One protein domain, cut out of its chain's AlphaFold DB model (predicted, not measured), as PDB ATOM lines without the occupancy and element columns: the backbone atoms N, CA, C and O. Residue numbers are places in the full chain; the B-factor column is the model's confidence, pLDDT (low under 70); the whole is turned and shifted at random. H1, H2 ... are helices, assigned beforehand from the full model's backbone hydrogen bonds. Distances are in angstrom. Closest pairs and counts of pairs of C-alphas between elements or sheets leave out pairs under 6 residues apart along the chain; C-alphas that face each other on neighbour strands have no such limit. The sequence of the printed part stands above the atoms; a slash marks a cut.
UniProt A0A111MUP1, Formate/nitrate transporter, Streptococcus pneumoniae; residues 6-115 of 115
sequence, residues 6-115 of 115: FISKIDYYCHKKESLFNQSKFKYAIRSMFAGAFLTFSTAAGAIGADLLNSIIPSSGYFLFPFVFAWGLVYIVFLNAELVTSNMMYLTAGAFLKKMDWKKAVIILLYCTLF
ATOM      1  N   PHE A   6      26.590 -62.484 -43.305       87.12
ATOM      2  CA  PHE A   6      25.646 -61.376 -43.275       87.12
ATOM      3  C   PHE A   6      24.522 -61.588 -42.253       87.12
ATOM      4  O   PHE A   6      24.297 -60.722 -41.414       87.12
ATOM      5  N   ILE A   7      23.851 -62.745 -42.277       87.88
ATOM      6  CA  ILE A   7      22.744 -63.054 -41.357       87.88
ATOM      7  C   ILE A   7      23.244 -63.038 -39.911       87.88
ATOM      8  O   ILE A   7      22.581 -62.471 -39.048       87.88
ATOM      9  N   SER A   8      24.431 -63.601 -39.660       89.94
ATOM     10  CA  SER A   8      25.064 -63.587 -38.334       89.94
ATOM     11  C   SER A   8      25.337 -62.161 -37.837       89.94
ATOM     12  O   SER A   8      24.992 -61.815 -36.708       89.94
ATOM     13  N   LYS A   9      25.882 -61.288 -38.698       91.31
ATOM     14  CA  LYS A   9      26.120 -59.877 -38.353       91.31
ATOM     15  C   LYS A   9      24.820 -59.115 -38.109       91.31
ATOM     16  O   LYS A   9      24.746 -58.378 -37.129       91.31
ATOM     17  N   ILE A  10      23.804 -59.286 -38.957       91.19
ATOM     18  CA  ILE A  10      22.492 -58.653 -38.754       91.19
ATOM     19  C   ILE A  10      21.910 -59.058 -37.398       91.19
ATOM     20  O   ILE A  10      21.491 -58.183 -36.644       91.19
ATOM     21  N   ASP A  11      21.939 -60.351 -37.067       91.50
ATOM     22  CA  ASP A  11      21.440 -60.885 -35.795       91.50
ATOM     23  C   ASP A  11      22.174 -60.254 -34.600       91.50
ATOM     24  O   ASP A  11      21.559 -59.690 -33.692       91.50
ATOM     25  N   TYR A  12      23.509 -60.232 -34.662       92.50
ATOM     26  CA  TYR A  12      24.356 -59.616 -33.644       92.50
ATOM     27  C   TYR A  12      24.042 -58.127 -33.436       92.50
ATOM     28  O   TYR A  12      23.853 -57.682 -32.302       92.50
ATOM     29  N   TYR A  13      23.967 -57.340 -34.515       91.69
ATOM     30  CA  TYR A  13      23.708 -55.902 -34.412       91.69
ATOM     31  C   TYR A  13      22.277 -55.593 -33.967       91.69
ATOM     32  O   TYR A  13      22.090 -54.650 -33.197       91.69
ATOM     33  N   CYS A  14      21.286 -56.390 -34.376       91.69
ATOM     34  CA  CYS A  14      19.911 -56.250 -33.898       91.69
ATOM     35  C   CYS A  14      19.833 -56.473 -32.388       91.69
ATOM     36  O   CYS A  14      19.352 -55.598 -31.668       91.69
ATOM     37  N   HIS A  15      20.384 -57.582 -31.891       92.31
ATOM     38  CA  HIS A  15      20.382 -57.869 -30.459       92.31
ATOM     39  C   HIS A  15      21.220 -56.880 -29.648       92.31
ATOM     40  O   HIS A  15      20.828 -56.510 -28.544       92.31
ATOM     41  N   LYS A  16      22.343 -56.387 -30.186       92.00
ATOM     42  CA  LYS A  16      23.147 -55.338 -29.539       92.00
ATOM     43  C   LYS A  16      22.359 -54.036 -29.374       92.00
ATOM     44  O   LYS A  16      22.425 -53.415 -28.316       92.00
ATOM     45  N   LYS A  17      21.612 -53.626 -30.403       91.50
ATOM     46  CA  LYS A  17      20.786 -52.408 -30.375       91.50
ATOM     47  C   LYS A  17      19.586 -52.566 -29.453       91.50
ATOM     48  O   LYS A  17      19.323 -51.685 -28.639       91.50
ATOM     49  N   GLU A  18      18.915 -53.711 -29.522       92.06
ATOM     50  CA  GLU A  18      17.813 -54.046 -28.624       92.06
ATOM     51  C   GLU A  18      18.275 -54.093 -27.159       92.06
ATOM     52  O   GLU A  18      17.618 -53.517 -26.290       92.06
ATOM     53  N   SER A  19      19.416 -54.724 -26.861       91.88
ATOM     54  CA  SER A  19      19.916 -54.809 -25.484       91.88
ATOM     55  C   SER A  19      20.335 -53.440 -24.950       91.88
ATOM     56  O   SER A  19      19.989 -53.111 -23.819       91.88
ATOM     57  N   LEU A  20      20.986 -52.606 -25.769       89.81
ATOM     58  CA  LEU A  20      21.332 -51.234 -25.399       89.81
ATOM     59  C   LEU A  20      20.077 -50.411 -25.077       89.81
ATOM     60  O   LEU A  20      20.039 -49.719 -24.058       89.81
ATOM     61  N   PHE A  21      19.045 -50.526 -25.915       90.94
ATOM     62  CA  PHE A  21      17.770 -49.841 -25.727       90.94
ATOM     63  C   PHE A  21      17.050 -50.290 -24.445       90.94
ATOM     64  O   PHE A  21      16.559 -49.456 -23.684       90.94
ATOM     65  N   ASN A  22      17.028 -51.598 -24.173       90.94
ATOM     66  CA  ASN A  22      16.375 -52.164 -22.991       90.94
ATOM     67  C   ASN A  22      17.147 -51.894 -21.694       90.94
ATOM     68  O   ASN A  22      16.530 -51.661 -20.659       90.94
ATOM     69  N   GLN A  23      18.483 -51.904 -21.734       91.81
ATOM     70  CA  GLN A  23      19.315 -51.631 -20.560       91.81
ATOM     71  C   GLN A  23      19.284 -50.156 -20.165       91.81
ATOM     72  O   GLN A  23      19.235 -49.834 -18.980       91.81
ATOM     73  N   SER A  24      19.372 -49.240 -21.136       92.00
ATOM     74  CA  SER A  24      19.387 -47.810 -20.840       92.00
ATOM     75  C   SER A  24      18.948 -46.968 -22.032       92.00
ATOM     76  O   SER A  24      19.751 -46.573 -22.880       92.00
ATOM     77  N   LYS A  25      17.669 -46.583 -22.014       91.12
ATOM     78  CA  LYS A  25      17.100 -45.605 -22.950       91.12
ATOM     79  C   LYS A  25      17.876 -44.285 -22.949       91.12
ATOM     80  O   LYS A  25      18.102 -43.716 -24.004       91.12
ATOM     81  N   PHE A  26      18.369 -43.852 -21.787       91.31
ATOM     82  CA  PHE A  26      19.174 -42.634 -21.667       91.31
ATOM     83  C   PHE A  26      20.513 -42.724 -22.413       91.31
ATOM     84  O   PHE A  26      20.856 -41.824 -23.175       91.31
ATOM     85  N   LYS A  27      21.258 -43.831 -22.263       90.62
ATOM     86  CA  LYS A  27      22.500 -44.044 -23.029       90.62
ATOM     87  C   LYS A  27      22.225 -44.120 -24.528       90.62
ATOM     88  O   LYS A  27      23.017 -43.607 -25.315       90.62
ATOM     89  N   TYR A  28      21.119 -44.756 -24.911       92.69
ATOM     90  CA  TYR A  28      20.688 -44.823 -26.302       92.69
ATOM     91  C   TYR A  28      20.351 -43.429 -26.857       92.69
ATOM     92  O   TYR A  28      20.835 -43.075 -27.928       92.69
ATOM     93  N   ALA A  29      19.607 -42.608 -26.107       93.25
ATOM     94  CA  ALA A  29      19.272 -41.233 -26.481       93.25
ATOM     95  C   ALA A  29      20.527 -40.383 -26.678       93.25
ATOM     96  O   ALA A  29      20.690 -39.785 -27.729       93.25
ATOM     97  N   ILE A  30      21.466 -40.401 -25.726       93.69
ATOM     98  CA  ILE A  30      22.725 -39.651 -25.849       93.69
ATOM     99  C   ILE A  30      23.499 -40.065 -27.105       93.69
ATOM    100  O   ILE A  30      24.006 -39.216 -27.835       93.69
ATOM    101  N   ARG A  31      23.593 -41.370 -27.384       93.25
ATOM    102  CA  ARG A  31      24.267 -41.867 -28.594       93.25
ATOM    103  C   ARG A  31      23.560 -41.453 -29.880       93.25
ATOM    104  O   ARG A  31      24.242 -41.282 -30.886       93.25
ATOM    105  N   SER A  32      22.239 -41.313 -29.843       93.56
ATOM    106  CA  SER A  32      21.439 -40.871 -30.988       93.56
ATOM    107  C   SER A  32      21.590 -39.357 -31.206       93.56
ATOM    108  O   SER A  32      21.942 -38.930 -32.306       93.56
ATOM    109  N   MET A  33      21.575 -38.573 -30.121       94.31
ATOM    110  CA  MET A  33      21.860 -37.133 -30.132       94.31
ATOM    111  C   MET A  33      23.251 -36.822 -30.674       94.31
ATOM    112  O   MET A  33      23.406 -35.918 -31.491       94.31
ATOM    113  N   PHE A  34      24.279 -37.576 -30.263       93.38
ATOM    114  CA  PHE A  34      25.620 -37.409 -30.823       93.38
ATOM    115  C   PHE A  34      25.633 -37.689 -32.328       93.38
ATOM    116  O   PHE A  34      26.229 -36.912 -33.070       93.38
ATOM    117  N   ALA A  35      24.949 -38.740 -32.795       94.00
ATOM    118  CA  ALA A  35      24.849 -39.031 -34.226       94.00
ATOM    119  C   ALA A  35      24.245 -37.844 -34.996       94.00
ATOM    120  O   ALA A  35      24.816 -37.402 -35.995       94.00
ATOM    121  N   GLY A  36      23.130 -37.297 -34.499       92.94
ATOM    122  CA  GLY A  36      22.460 -36.135 -35.086       92.94
ATOM    123  C   GLY A  36      23.310 -34.864 -35.045       92.94
ATOM    124  O   GLY A  36      23.407 -34.149 -36.045       92.94
ATOM    125  N   ALA A  37      23.988 -34.605 -33.925       93.75
ATOM    126  CA  ALA A  37      24.871 -33.457 -33.763       93.75
ATOM    127  C   ALA A  37      26.045 -33.509 -34.748       93.75
ATOM    128  O   ALA A  37      26.263 -32.546 -35.478       93.75
ATOM    129  N   PHE A  38      26.763 -34.635 -34.838       93.00
ATOM    130  CA  PHE A  38      27.884 -34.774 -35.775       93.00
ATOM    131  C   PHE A  38      27.447 -34.651 -37.231       93.00
ATOM    132  O   PHE A  38      28.151 -34.018 -38.014       93.00
ATOM    133  N   LEU A  39      26.281 -35.198 -37.583       93.94
ATOM    134  CA  LEU A  39      25.725 -35.079 -38.929       93.94
ATOM    135  C   LEU A  39      25.349 -33.627 -39.258       93.94
ATOM    136  O   LEU A  39      25.626 -33.149 -40.356       93.94
ATOM    137  N   THR A  40      24.770 -32.903 -38.300       94.50
ATOM    138  CA  THR A  40      24.417 -31.486 -38.470       94.50
ATOM    139  C   THR A  40      25.668 -30.617 -38.567       94.50
ATOM    140  O   THR A  40      25.771 -29.792 -39.471       94.50
ATOM    141  N   PHE A  41      26.650 -30.829 -37.687       94.50
ATOM    142  CA  PHE A  41      27.902 -30.075 -37.692       94.50
ATOM    143  C   PHE A  41      28.715 -30.313 -38.961       94.50
ATOM    144  O   PHE A  41      29.189 -29.346 -39.552       94.50
ATOM    145  N   SER A  42      28.855 -31.562 -39.417       94.38
ATOM    146  CA  SER A  42      29.581 -31.858 -40.656       94.38
ATOM    147  C   SER A  42      28.876 -31.277 -41.881       94.38
ATOM    148  O   SER A  42      29.539 -30.743 -42.764       94.38
ATOM    149  N   THR A  43      27.540 -31.316 -41.911       95.56
ATOM    150  CA  THR A  43      26.739 -30.722 -42.990       95.56
ATOM    151  C   THR A  43      26.872 -29.202 -43.003       95.56
ATOM    152  O   THR A  43      27.124 -28.625 -44.055       95.56
ATOM    153  N   ALA A  44      26.761 -28.548 -41.843       96.19
ATOM    154  CA  ALA A  44      26.904 -27.101 -41.727       96.19
ATOM    155  C   ALA A  44      28.320 -26.642 -42.105       96.19
ATOM    156  O   ALA A  44      28.478 -25.749 -42.932       96.19
ATOM    157  N   ALA A  45      29.352 -27.291 -41.555       95.00
ATOM    158  CA  ALA A  45      30.743 -26.992 -41.882       95.00
ATOM    159  C   ALA A  45      31.050 -27.248 -43.364       95.00
ATOM    160  O   ALA A  45      31.720 -26.441 -44.003       95.00
ATOM    161  N   GLY A  46      30.530 -28.345 -43.923       95.25
ATOM    162  CA  GLY A  46      30.668 -28.677 -45.336       95.25
ATOM    163  C   GLY A  46      29.993 -27.652 -46.243       95.25
ATOM    164  O   GLY A  46      30.593 -27.254 -47.235       95.25
ATOM    165  N   ALA A  47      28.779 -27.205 -45.906       94.81
ATOM    166  CA  ALA A  47      28.032 -26.224 -46.695       94.81
ATOM    167  C   ALA A  47      28.725 -24.858 -46.676       94.81
ATOM    168  O   ALA A  47      29.027 -24.310 -47.731       94.81
ATOM    169  N   ILE A  48      29.086 -24.368 -45.485       94.94
ATOM    170  CA  ILE A  48      29.822 -23.107 -45.325       94.94
ATOM    171  C   ILE A  48      31.160 -23.175 -46.069       94.94
ATOM    172  O   ILE A  48      31.502 -22.267 -46.821       94.94
ATOM    173  N   GLY A  49      31.915 -24.264 -45.902       93.62
ATOM    174  CA  GLY A  49      33.179 -24.453 -46.607       93.62
ATOM    175  C   GLY A  49      33.003 -24.484 -48.126       93.62
ATOM    176  O   GLY A  49      33.799 -23.883 -48.846       93.62
ATOM    177  N   ALA A  50      31.963 -25.162 -48.619       93.69
ATOM    178  CA  ALA A  50      31.679 -25.267 -50.044       93.69
ATOM    179  C   ALA A  50      31.290 -23.916 -50.649       93.69
ATOM    180  O   ALA A  50      31.761 -23.597 -51.739       93.69
ATOM    181  N   ASP A  51      30.504 -23.109 -49.936       92.94
ATOM    182  CA  ASP A  51      30.135 -21.757 -50.358       92.94
ATOM    183  C   ASP A  51      31.355 -20.832 -50.407       92.94
ATOM    184  O   ASP A  51      31.577 -20.148 -51.412       92.94
ATOM    185  N   LEU A  52      32.205 -20.866 -49.372       92.88
ATOM    186  CA  LEU A  52      33.453 -20.101 -49.365       92.88
ATOM    187  C   LEU A  52      34.366 -20.517 -50.522       92.88
ATOM    188  O   LEU A  52      34.890 -19.655 -51.225       92.88
ATOM    189  N   LEU A  53      34.548 -21.817 -50.757       91.50
ATOM    190  CA  LEU A  53      35.444 -22.280 -51.814       91.50
ATOM    191  C   LEU A  53      34.881 -21.996 -53.212       91.50
ATOM    192  O   LEU A  53      35.640 -21.598 -54.092       91.50
ATOM    193  N   ASN A  54      33.563 -22.103 -53.402       91.88
ATOM    194  CA  ASN A  54      32.898 -21.735 -54.654       91.88
ATOM    195  C   ASN A  54      33.099 -20.259 -55.020       91.88
ATOM    196  O   ASN A  54      33.148 -19.943 -56.208       91.88
ATOM    197  N   SER A  55      33.247 -19.367 -54.031       90.38
ATOM    198  CA  SER A  55      33.542 -17.949 -54.281       90.38
ATOM    199  C   SER A  55      34.948 -17.705 -54.846       90.38
ATOM    200  O   SER A  55      35.169 -16.706 -55.528       90.38
ATOM    201  N   ILE A  56      35.889 -18.625 -54.598       91.19
ATOM    202  CA  ILE A  56      37.285 -18.536 -55.048       91.19
ATOM    203  C   ILE A  56      37.477 -19.336 -56.342       91.19
ATOM    204  O   ILE A  56      38.060 -18.850 -57.308       91.19
ATOM    205  N   ILE A  57      36.991 -20.579 -56.354       89.94
ATOM    206  CA  ILE A  57      37.105 -21.525 -57.461       89.94
ATOM    207  C   ILE A  57      35.696 -22.042 -57.773       89.94
ATOM    208  O   ILE A  57      35.171 -22.864 -57.012       89.94
ATOM    209  N   PRO A  58      35.075 -21.622 -58.887       89.56
ATOM    210  CA  PRO A  58      33.744 -22.081 -59.259       89.56
ATOM    211  C   PRO A  58      33.659 -23.611 -59.308       89.56
ATOM    212  O   PRO A  58      34.566 -24.275 -59.807       89.56
ATOM    213  N   SER A  59      32.548 -24.176 -58.834       88.69
ATOM    214  CA  SER A  59      32.254 -25.623 -58.832       88.69
ATOM    215  C   SER A  59      33.091 -26.488 -57.879       88.69
ATOM    216  O   SER A  59      32.810 -27.675 -57.724       88.69
ATOM    217  N   SER A  60      34.090 -25.935 -57.194       88.00
ATOM    218  CA  SER A  60      34.906 -26.689 -56.232       88.00
ATOM    219  C   SER A  60      34.121 -27.143 -54.988       88.00
ATOM    220  O   SER A  60      34.443 -28.172 -54.385       88.00
ATOM    221  N   GLY A  61      33.040 -26.440 -54.636       87.81
ATOM    222  CA  GLY A  61      32.156 -26.791 -53.525       87.81
ATOM    223  C   GLY A  61      31.451 -28.139 -53.700       87.81
ATOM    224  O   GLY A  61      31.183 -28.811 -52.703       87.81
ATOM    225  N   TYR A  62      31.243 -28.599 -54.945       90.25
ATOM    226  CA  TYR A  62      30.697 -29.935 -55.227       90.25
ATOM    227  C   TYR A  62      31.592 -31.063 -54.714       90.25
ATOM    228  O   TYR A  62      31.095 -32.149 -54.434       90.25
ATOM    229  N   PHE A  63      32.899 -30.822 -54.585       92.94
ATOM    230  CA  PHE A  63      33.834 -31.783 -54.008       92.94
ATOM    231  C   PHE A  63      34.008 -31.577 -52.501       92.94
ATOM    232  O   PHE A  63      34.002 -32.544 -51.738       92.94
ATOM    233  N   LEU A  64      34.134 -30.323 -52.054       92.25
ATOM    234  CA  LEU A  64      34.425 -30.031 -50.652       92.25
ATOM    235  C   LEU A  64      33.288 -30.470 -49.714       92.25
ATOM    236  O   LEU A  64      33.559 -31.081 -48.680       92.25
ATOM    237  N   PHE A  65      32.027 -30.212 -50.081       93.94
ATOM    238  CA  PHE A  65      30.878 -30.611 -49.265       93.94
ATOM    239  C   PHE A  65      30.860 -32.124 -48.969       93.94
ATOM    240  O   PHE A  65      30.918 -32.493 -47.793       93.94
ATOM    241  N   PRO A  66      30.824 -33.024 -49.978       94.81
ATOM    242  CA  PRO A  66      30.787 -34.460 -49.713       94.81
ATOM    243  C   PRO A  66      32.063 -34.968 -49.034       94.81
ATOM    244  O   PRO A  66      31.986 -35.915 -48.253       94.81
ATOM    245  N   PHE A  67      33.218 -34.333 -49.267       94.38
ATOM    246  CA  PHE A  67      34.461 -34.682 -48.580       94.38
ATOM    247  C   PHE A  67      34.378 -34.435 -47.064       94.38
ATOM    248  O   PHE A  67      34.684 -35.329 -46.271       94.38
ATOM    249  N   VAL A  68      33.914 -33.254 -46.646       94.44
ATOM    250  CA  VAL A  68      33.721 -32.922 -45.222       94.44
ATOM    251  C   VAL A  68      32.602 -33.770 -44.612       94.44
ATOM    252  O   VAL A  68      32.738 -34.289 -43.500       94.44
ATOM    253  N   PHE A  69      31.512 -33.973 -45.352       94.12
ATOM    254  CA  PHE A  69      30.389 -34.795 -44.911       94.12
ATOM    255  C   PHE A  69      30.798 -36.254 -44.647       94.12
ATOM    256  O   PHE A  69      30.402 -36.827 -43.628       94.12
ATOM    257  N   ALA A  70      31.639 -36.840 -45.508       95.00
ATOM    258  CA  ALA A  70      32.145 -38.203 -45.345       95.00
ATOM    259  C   ALA A  70      32.908 -38.384 -44.024       95.00
ATOM    260  O   ALA A  70      32.678 -39.360 -43.309       95.00
ATOM    261  N   TRP A  71      33.750 -37.419 -43.646       93.19
ATOM    262  CA  TRP A  71      34.426 -37.436 -42.346       93.19
ATOM    263  C   TRP A  71      33.445 -37.371 -41.173       93.19
ATOM    264  O   TRP A  71      33.642 -38.064 -40.176       93.19
ATOM    265  N   GLY A  72      32.345 -36.626 -41.308       92.69
ATOM    266  CA  GLY A  72      31.255 -36.636 -40.328       92.69
ATOM    267  C   GLY A  72      30.691 -38.038 -40.080       92.69
ATOM    268  O   GLY A  72      30.549 -38.454 -38.929       92.69
ATOM    269  N   LEU A  73      30.441 -38.806 -41.145       92.94
ATOM    270  CA  LEU A  73      29.978 -40.195 -41.027       92.94
ATOM    271  C   LEU A  73      31.029 -41.107 -40.377       92.94
ATOM    272  O   LEU A  73      30.679 -41.954 -39.554       92.94
ATOM    273  N   VAL A  74      32.312 -40.914 -40.694       94.19
ATOM    274  CA  VAL A  74      33.423 -41.658 -40.077       94.19
ATOM    275  C   VAL A  74      33.433 -41.467 -38.555       94.19
ATOM    276  O   VAL A  74      33.529 -42.450 -37.818       94.19
ATOM    277  N   TYR A  75      33.244 -40.239 -38.061       91.06
ATOM    278  CA  TYR A  75      33.165 -39.972 -36.619       91.06
ATOM    279  C   TYR A  75      31.978 -40.666 -35.942       91.06
ATOM    280  O   TYR A  75      32.144 -41.229 -34.859       91.06
ATOM    281  N   ILE A  76      30.806 -40.695 -36.584       93.62
ATOM    282  CA  ILE A  76      29.619 -41.395 -36.059       93.62
ATOM    283  C   ILE A  76      29.914 -42.891 -35.867       93.62
ATOM    284  O   ILE A  76      29.548 -43.468 -34.840       93.62
ATOM    285  N   VAL A  77      30.629 -43.506 -36.815       91.75
ATOM    286  CA  VAL A  77      31.040 -44.917 -36.730       91.75
ATOM    287  C   VAL A  77      32.052 -45.135 -35.603       91.75
ATOM    288  O   VAL A  77      31.858 -46.033 -34.781       91.75
ATOM    289  N   PHE A  78      33.096 -44.304 -35.508       91.44
ATOM    290  CA  PHE A  78      34.116 -44.426 -34.456       91.44
ATOM    291  C   PHE A  78      33.537 -44.278 -33.047       91.44
ATOM    292  O   PHE A  78      33.882 -45.042 -32.143       91.44
ATOM    293  N   LEU A  79      32.609 -43.340 -32.861       89.31
ATOM    294  CA  LEU A  79      31.959 -43.098 -31.574       89.31
ATOM    295  C   LEU A  79      30.902 -44.150 -31.217       89.31
ATOM    296  O   LEU A  79      30.341 -44.101 -30.123       89.31
ATOM    297  N   ASN A  80      30.644 -45.122 -32.105       89.62
ATOM    298  CA  ASN A  80      29.559 -46.093 -31.961       89.62
ATOM    299  C   ASN A  80      28.219 -45.401 -31.638       89.62
ATOM    300  O   ASN A  80      27.454 -45.857 -30.778       89.62
ATOM    301  N   ALA A  81      27.976 -44.268 -32.298       91.50
ATOM    302  CA  ALA A  81      26.747 -43.507 -32.171       91.50
ATOM    303  C   ALA A  81      25.596 -44.217 -32.907       91.50
ATOM    304  O   ALA A  81      25.803 -45.024 -33.816       91.50
ATOM    305  N   GLU A  82      24.367 -43.957 -32.473       92.12
ATOM    306  CA  GLU A  82      23.172 -44.635 -32.977       92.12
ATOM    307  C   GLU A  82      22.507 -43.756 -34.038       92.12
ATOM    308  O   GLU A  82      21.846 -42.778 -33.722       92.12
ATOM    309  N   LEU A  83      22.722 -44.074 -35.318       92.94
ATOM    310  CA  LEU A  83      22.173 -43.296 -36.429       92.94
ATOM    311  C   LEU A  83      20.910 -43.954 -36.993       92.94
ATOM    312  O   LEU A  83      20.945 -45.135 -37.358       92.94
ATOM    313  N   VAL A  84      19.836 -43.175 -37.159       92.56
ATOM    314  CA  VAL A  84      18.525 -43.641 -37.655       92.56
ATOM    315  C   VAL A  84      18.634 -44.431 -38.956       92.56
ATOM    316  O   VAL A  84      18.062 -45.511 -39.061       92.56
ATOM    317  N   THR A  85      19.396 -43.946 -39.937       92.69
ATOM    318  CA  THR A  85      19.534 -44.611 -41.246       92.69
ATOM    319  C   THR A  85      20.200 -45.983 -41.126       92.69
ATOM    320  O   THR A  85      19.748 -46.953 -41.735       92.69
ATOM    321  N   SER A  86      21.223 -46.103 -40.273       91.75
ATOM    322  CA  SER A  86      21.844 -47.394 -39.962       91.75
ATOM    323  C   SER A  86      20.866 -48.326 -39.241       91.75
ATOM    324  O   SER A  86      20.786 -49.513 -39.556       91.75
ATOM    325  N   ASN A  87      20.071 -47.782 -38.319       93.69
ATOM    326  CA  ASN A  87      19.078 -48.537 -37.567       93.69
ATOM    327  C   ASN A  87      17.957 -49.022 -38.477       93.69
ATOM    328  O   ASN A  87      17.535 -50.163 -38.349       93.69
ATOM    329  N   MET A  88      17.543 -48.227 -39.458       93.25
ATOM    330  CA  MET A  88      16.583 -48.650 -40.468       93.25
ATOM    331  C   MET A  88      17.107 -49.867 -41.240       93.25
ATOM    332  O   MET A  88      16.412 -50.871 -41.331       93.25
ATOM    333  N   MET A  89      18.368 -49.849 -41.689       93.56
ATOM    334  CA  MET A  89      18.977 -50.998 -42.369       93.56
ATOM    335  C   MET A  89      18.998 -52.258 -41.485       93.56
ATOM    336  O   MET A  89      18.491 -53.305 -41.892       93.56
ATOM    337  N   TYR A  90      19.574 -52.175 -40.280       92.62
ATOM    338  CA  TYR A  90      19.727 -53.344 -39.405       92.62
ATOM    339  C   TYR A  90      18.380 -53.880 -38.920       92.62
ATOM    340  O   TYR A  90      18.131 -55.079 -39.010       92.62
ATOM    341  N   LEU A  91      17.501 -53.004 -38.431       93.00
ATOM    342  CA  LEU A  91      16.245 -53.401 -37.804       93.00
ATOM    343  C   LEU A  91      15.232 -53.909 -38.836       93.00
ATOM    344  O   LEU A  91      14.535 -54.877 -38.547       93.00
ATOM    345  N   THR A  92      15.180 -53.340 -40.048       92.56
ATOM    346  CA  THR A  92      14.332 -53.871 -41.128       92.56
ATOM    347  C   THR A  92      14.828 -55.237 -41.602       92.56
ATOM    348  O   THR A  92      14.021 -56.156 -41.742       92.56
ATOM    349  N   ALA A  93      16.142 -55.418 -41.778       92.31
ATOM    350  CA  ALA A  93      16.709 -56.722 -42.122       92.31
ATOM    351  C   ALA A  93      16.459 -57.764 -41.014       92.31
ATOM    352  O   ALA A  93      16.044 -58.886 -41.298       92.31
ATOM    353  N   GLY A  94      16.646 -57.388 -39.746       90.81
ATOM    354  CA  GLY A  94      16.378 -58.253 -38.598       90.81
ATOM    355  C   GLY A  94      14.902 -58.620 -38.453       90.81
ATOM    356  O   GLY A  94      14.580 -59.777 -38.183       90.81
ATOM    357  N   ALA A  95      13.995 -57.672 -38.691       92.38
ATOM    358  CA  ALA A  95      12.557 -57.914 -38.656       92.38
ATOM    359  C   ALA A  95      12.100 -58.828 -39.807       92.38
ATOM    360  O   ALA A  95      11.298 -59.739 -39.594       92.38
ATOM    361  N   PHE A  96      12.655 -58.652 -41.012       92.44
ATOM    362  CA  PHE A  96      12.395 -59.530 -42.157       92.44
ATOM    363  C   PHE A  96      12.891 -60.964 -41.915       92.44
ATOM    364  O   PHE A  96      12.184 -61.931 -42.195       92.44
ATOM    365  N   LEU A  97      14.078 -61.112 -41.317       91.19
ATOM    366  CA  LEU A  97      14.672 -62.405 -40.961       91.19
ATOM    367  C   LEU A  97      14.090 -63.023 -39.675       91.19
ATOM    368  O   LEU A  97      14.599 -64.044 -39.209       91.19
ATOM    369  N   LYS A  98      13.034 -62.430 -39.094       89.38
ATOM    370  CA  LYS A  98      12.387 -62.862 -37.838       89.38
ATOM    371  C   LYS A  98      13.345 -62.946 -36.638       89.38
ATOM    372  O   LYS A  98      13.126 -63.734 -35.722       89.38
ATOM    373  N   LYS A  99      14.401 -62.133 -36.638       87.62
ATOM    374  CA  LYS A  99      15.362 -61.994 -35.530       87.62
ATOM    375  C   LYS A  99      14.911 -60.989 -34.474       87.62
ATOM    376  O   LYS A  99      15.354 -61.044 -33.336       87.62
ATOM    377  N   MET A 100      13.998 -60.093 -34.839       88.69
ATOM    378  CA  MET A 100      13.421 -59.101 -33.939       88.69
ATOM    379  C   MET A 100      11.956 -58.843 -34.297       88.69
ATOM    380  O   MET A 100      11.567 -58.929 -35.461       88.69
ATOM    381  N   ASP A 101      11.138 -58.518 -33.294       91.69
ATOM    382  CA  ASP A 101       9.739 -58.149 -33.506       91.69
ATOM    383  C   ASP A 101       9.617 -56.772 -34.184       91.69
ATOM    384  O   ASP A 101      10.286 -55.804 -33.807       91.69
ATOM    385  N   TRP A 102       8.706 -56.671 -35.150       90.00
ATOM    386  CA  TRP A 102       8.410 -55.447 -35.893       90.00
ATOM    387  C   TRP A 102       7.976 -54.303 -34.977       90.00
ATOM    388  O   TRP A 102       8.384 -53.160 -35.183       90.00
ATOM    389  N   LYS A 103       7.197 -54.595 -33.928       92.25
ATOM    390  CA  LYS A 103       6.762 -53.565 -32.973       92.25
ATOM    391  C   LYS A 103       7.952 -52.932 -32.257       92.25
ATOM    392  O   LYS A 103       8.037 -51.711 -32.150       92.25
ATOM    393  N   LYS A 104       8.897 -53.760 -31.806       90.56
ATOM    394  CA  LYS A 104      10.123 -53.291 -31.149       90.56
ATOM    395  C   LYS A 104      11.014 -52.513 -32.112       90.56
ATOM    396  O   LYS A 104      11.506 -51.454 -31.733       90.56
ATOM    397  N   ALA A 105      11.166 -52.992 -33.348       92.56
ATOM    398  CA  ALA A 105      11.919 -52.299 -34.391       92.56
ATOM    399  C   ALA A 105      11.434 -50.853 -34.573       92.56
ATOM    400  O   ALA A 105      12.229 -49.918 -34.529       92.56
ATOM    401  N   VAL A 106      10.116 -50.671 -34.707       93.50
ATOM    402  CA  VAL A 106       9.495 -49.353 -34.885       93.50
ATOM    403  C   VAL A 106       9.687 -48.468 -33.654       93.50
ATOM    404  O   VAL A 106      10.023 -47.298 -33.802       93.50
ATOM    405  N   ILE A 107       9.539 -49.007 -32.438       94.00
ATOM    406  CA  ILE A 107       9.753 -48.237 -31.200       94.00
ATOM    407  C   ILE A 107      11.196 -47.729 -31.105       94.00
ATOM    408  O   ILE A 107      11.409 -46.562 -30.782       94.00
ATOM    409  N   ILE A 108      12.180 -48.584 -31.402       93.00
ATOM    410  CA  ILE A 108      13.600 -48.209 -31.383       93.00
ATOM    411  C   ILE A 108      13.876 -47.132 -32.443       93.00
ATOM    412  O   ILE A 108      14.533 -46.138 -32.140       93.00
ATOM    413  N   LEU A 109      13.334 -47.284 -33.658       93.75
ATOM    414  CA  LEU A 109      13.483 -46.296 -34.732       93.75
ATOM    415  C   LEU A 109      12.876 -44.940 -34.373       93.75
ATOM    416  O   LEU A 109      13.534 -43.918 -34.553       93.75
ATOM    417  N   LEU A 110      11.652 -44.924 -33.844       93.75
ATOM    418  CA  LEU A 110      10.993 -43.688 -33.420       93.75
ATOM    419  C   LEU A 110      11.788 -42.997 -32.316       93.75
ATOM    420  O   LEU A 110      12.007 -41.792 -32.382       93.75
ATOM    421  N   TYR A 111      12.281 -43.756 -31.339       93.31
ATOM    422  CA  TYR A 111      13.093 -43.198 -30.265       93.31
ATOM    423  C   TYR A 111      14.410 -42.608 -30.788       93.31
ATOM    424  O   TYR A 111      14.753 -41.493 -30.427       93.31
ATOM    425  N   CYS A 112      15.101 -43.312 -31.688       93.06
ATOM    426  CA  CYS A 112      16.315 -42.825 -32.356       93.06
ATOM    427  C   CYS A 112      16.070 -41.602 -33.256       93.06
ATOM    428  O   CYS A 112      17.005 -40.893 -33.590       93.06
ATOM    429  N   THR A 113      14.839 -41.405 -33.732       92.00
ATOM    430  CA  THR A 113      14.488 -40.262 -34.592       92.00
ATOM    431  C   THR A 113      14.187 -39.017 -33.766       92.00
ATOM    432  O   THR A 113      14.413 -37.901 -34.223       92.00
ATOM    433  N   LEU A 114      13.656 -39.202 -32.557       91.69
ATOM    434  CA  LEU A 114      13.304 -38.108 -31.655       91.69
ATOM    435  C   LEU A 114      14.495 -37.573 -30.852       91.69
ATOM    436  O   LEU A 114      14.451 -36.421 -30.422       91.69
ATOM    437  N   PHE A 115      15.513 -38.400 -30.623       85.12
ATOM    438  CA  PHE A 115      16.709 -38.078 -29.845       85.12
ATOM    439  C   PHE A 115      17.945 -38.240 -30.710       85.12
ATOM    440  O   PHE A 115      18.821 -37.358 -30.636       85.12
TER     441      PHE A 115
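AT A GLANCE: This is residues 6 to 115 of the 115 residues of the protein "Formate/nitrate transporter" of Streptococcus pneumoniae (UniProt A0A111MUP1). A long helical hairpin, H2 with H3 folded back along it, meets a smaller head near H2's first residues. There H1 makes a corner with H2 and crosses H4, which forms a short hairpin with H5. The printed part has 110 residues with five named helices, H1 to H5, class all helix. It is loose, radius of gyration of the C-alphas 16.9 A, spanning 53 by 29 by 21 A.

IN THESE COORDINATES: H2, residues 25 to 56, runs 46.6 A from C-alpha 25 at (17.100, -45.605, -22.950). H3 is residues 61 to 78, 26.0 A; H1, 6 to 23, 25.5 A; H4, 84 to 96; H5, 102 to 114, ending at (13.304, -38.108, -31.655).

HOW THE PARTS SIT: The hub H2 touches H3, closest C-alphas Ala 50 and Gly 61, 3.8 A, opposite ways at a shallow tilt of 20 degrees. H1 touches H2 only at the corner, C-alphas of Phe 21 and Tyr 28, 5.8 A. H3 is apart from H1, H4 and H5. O i to N i+4 pairs are within hydrogen-bond range throughout H1, H4 and H5, in 27 of 28 in H2 and 13 of 14 in H3.

THE WHOLE: The farthest C-alphas, Ile 56 and Lys 98, are 53.7 A apart. The printed part has no cut, its four links are tight, and no printed residue is under 70 in pLDDT.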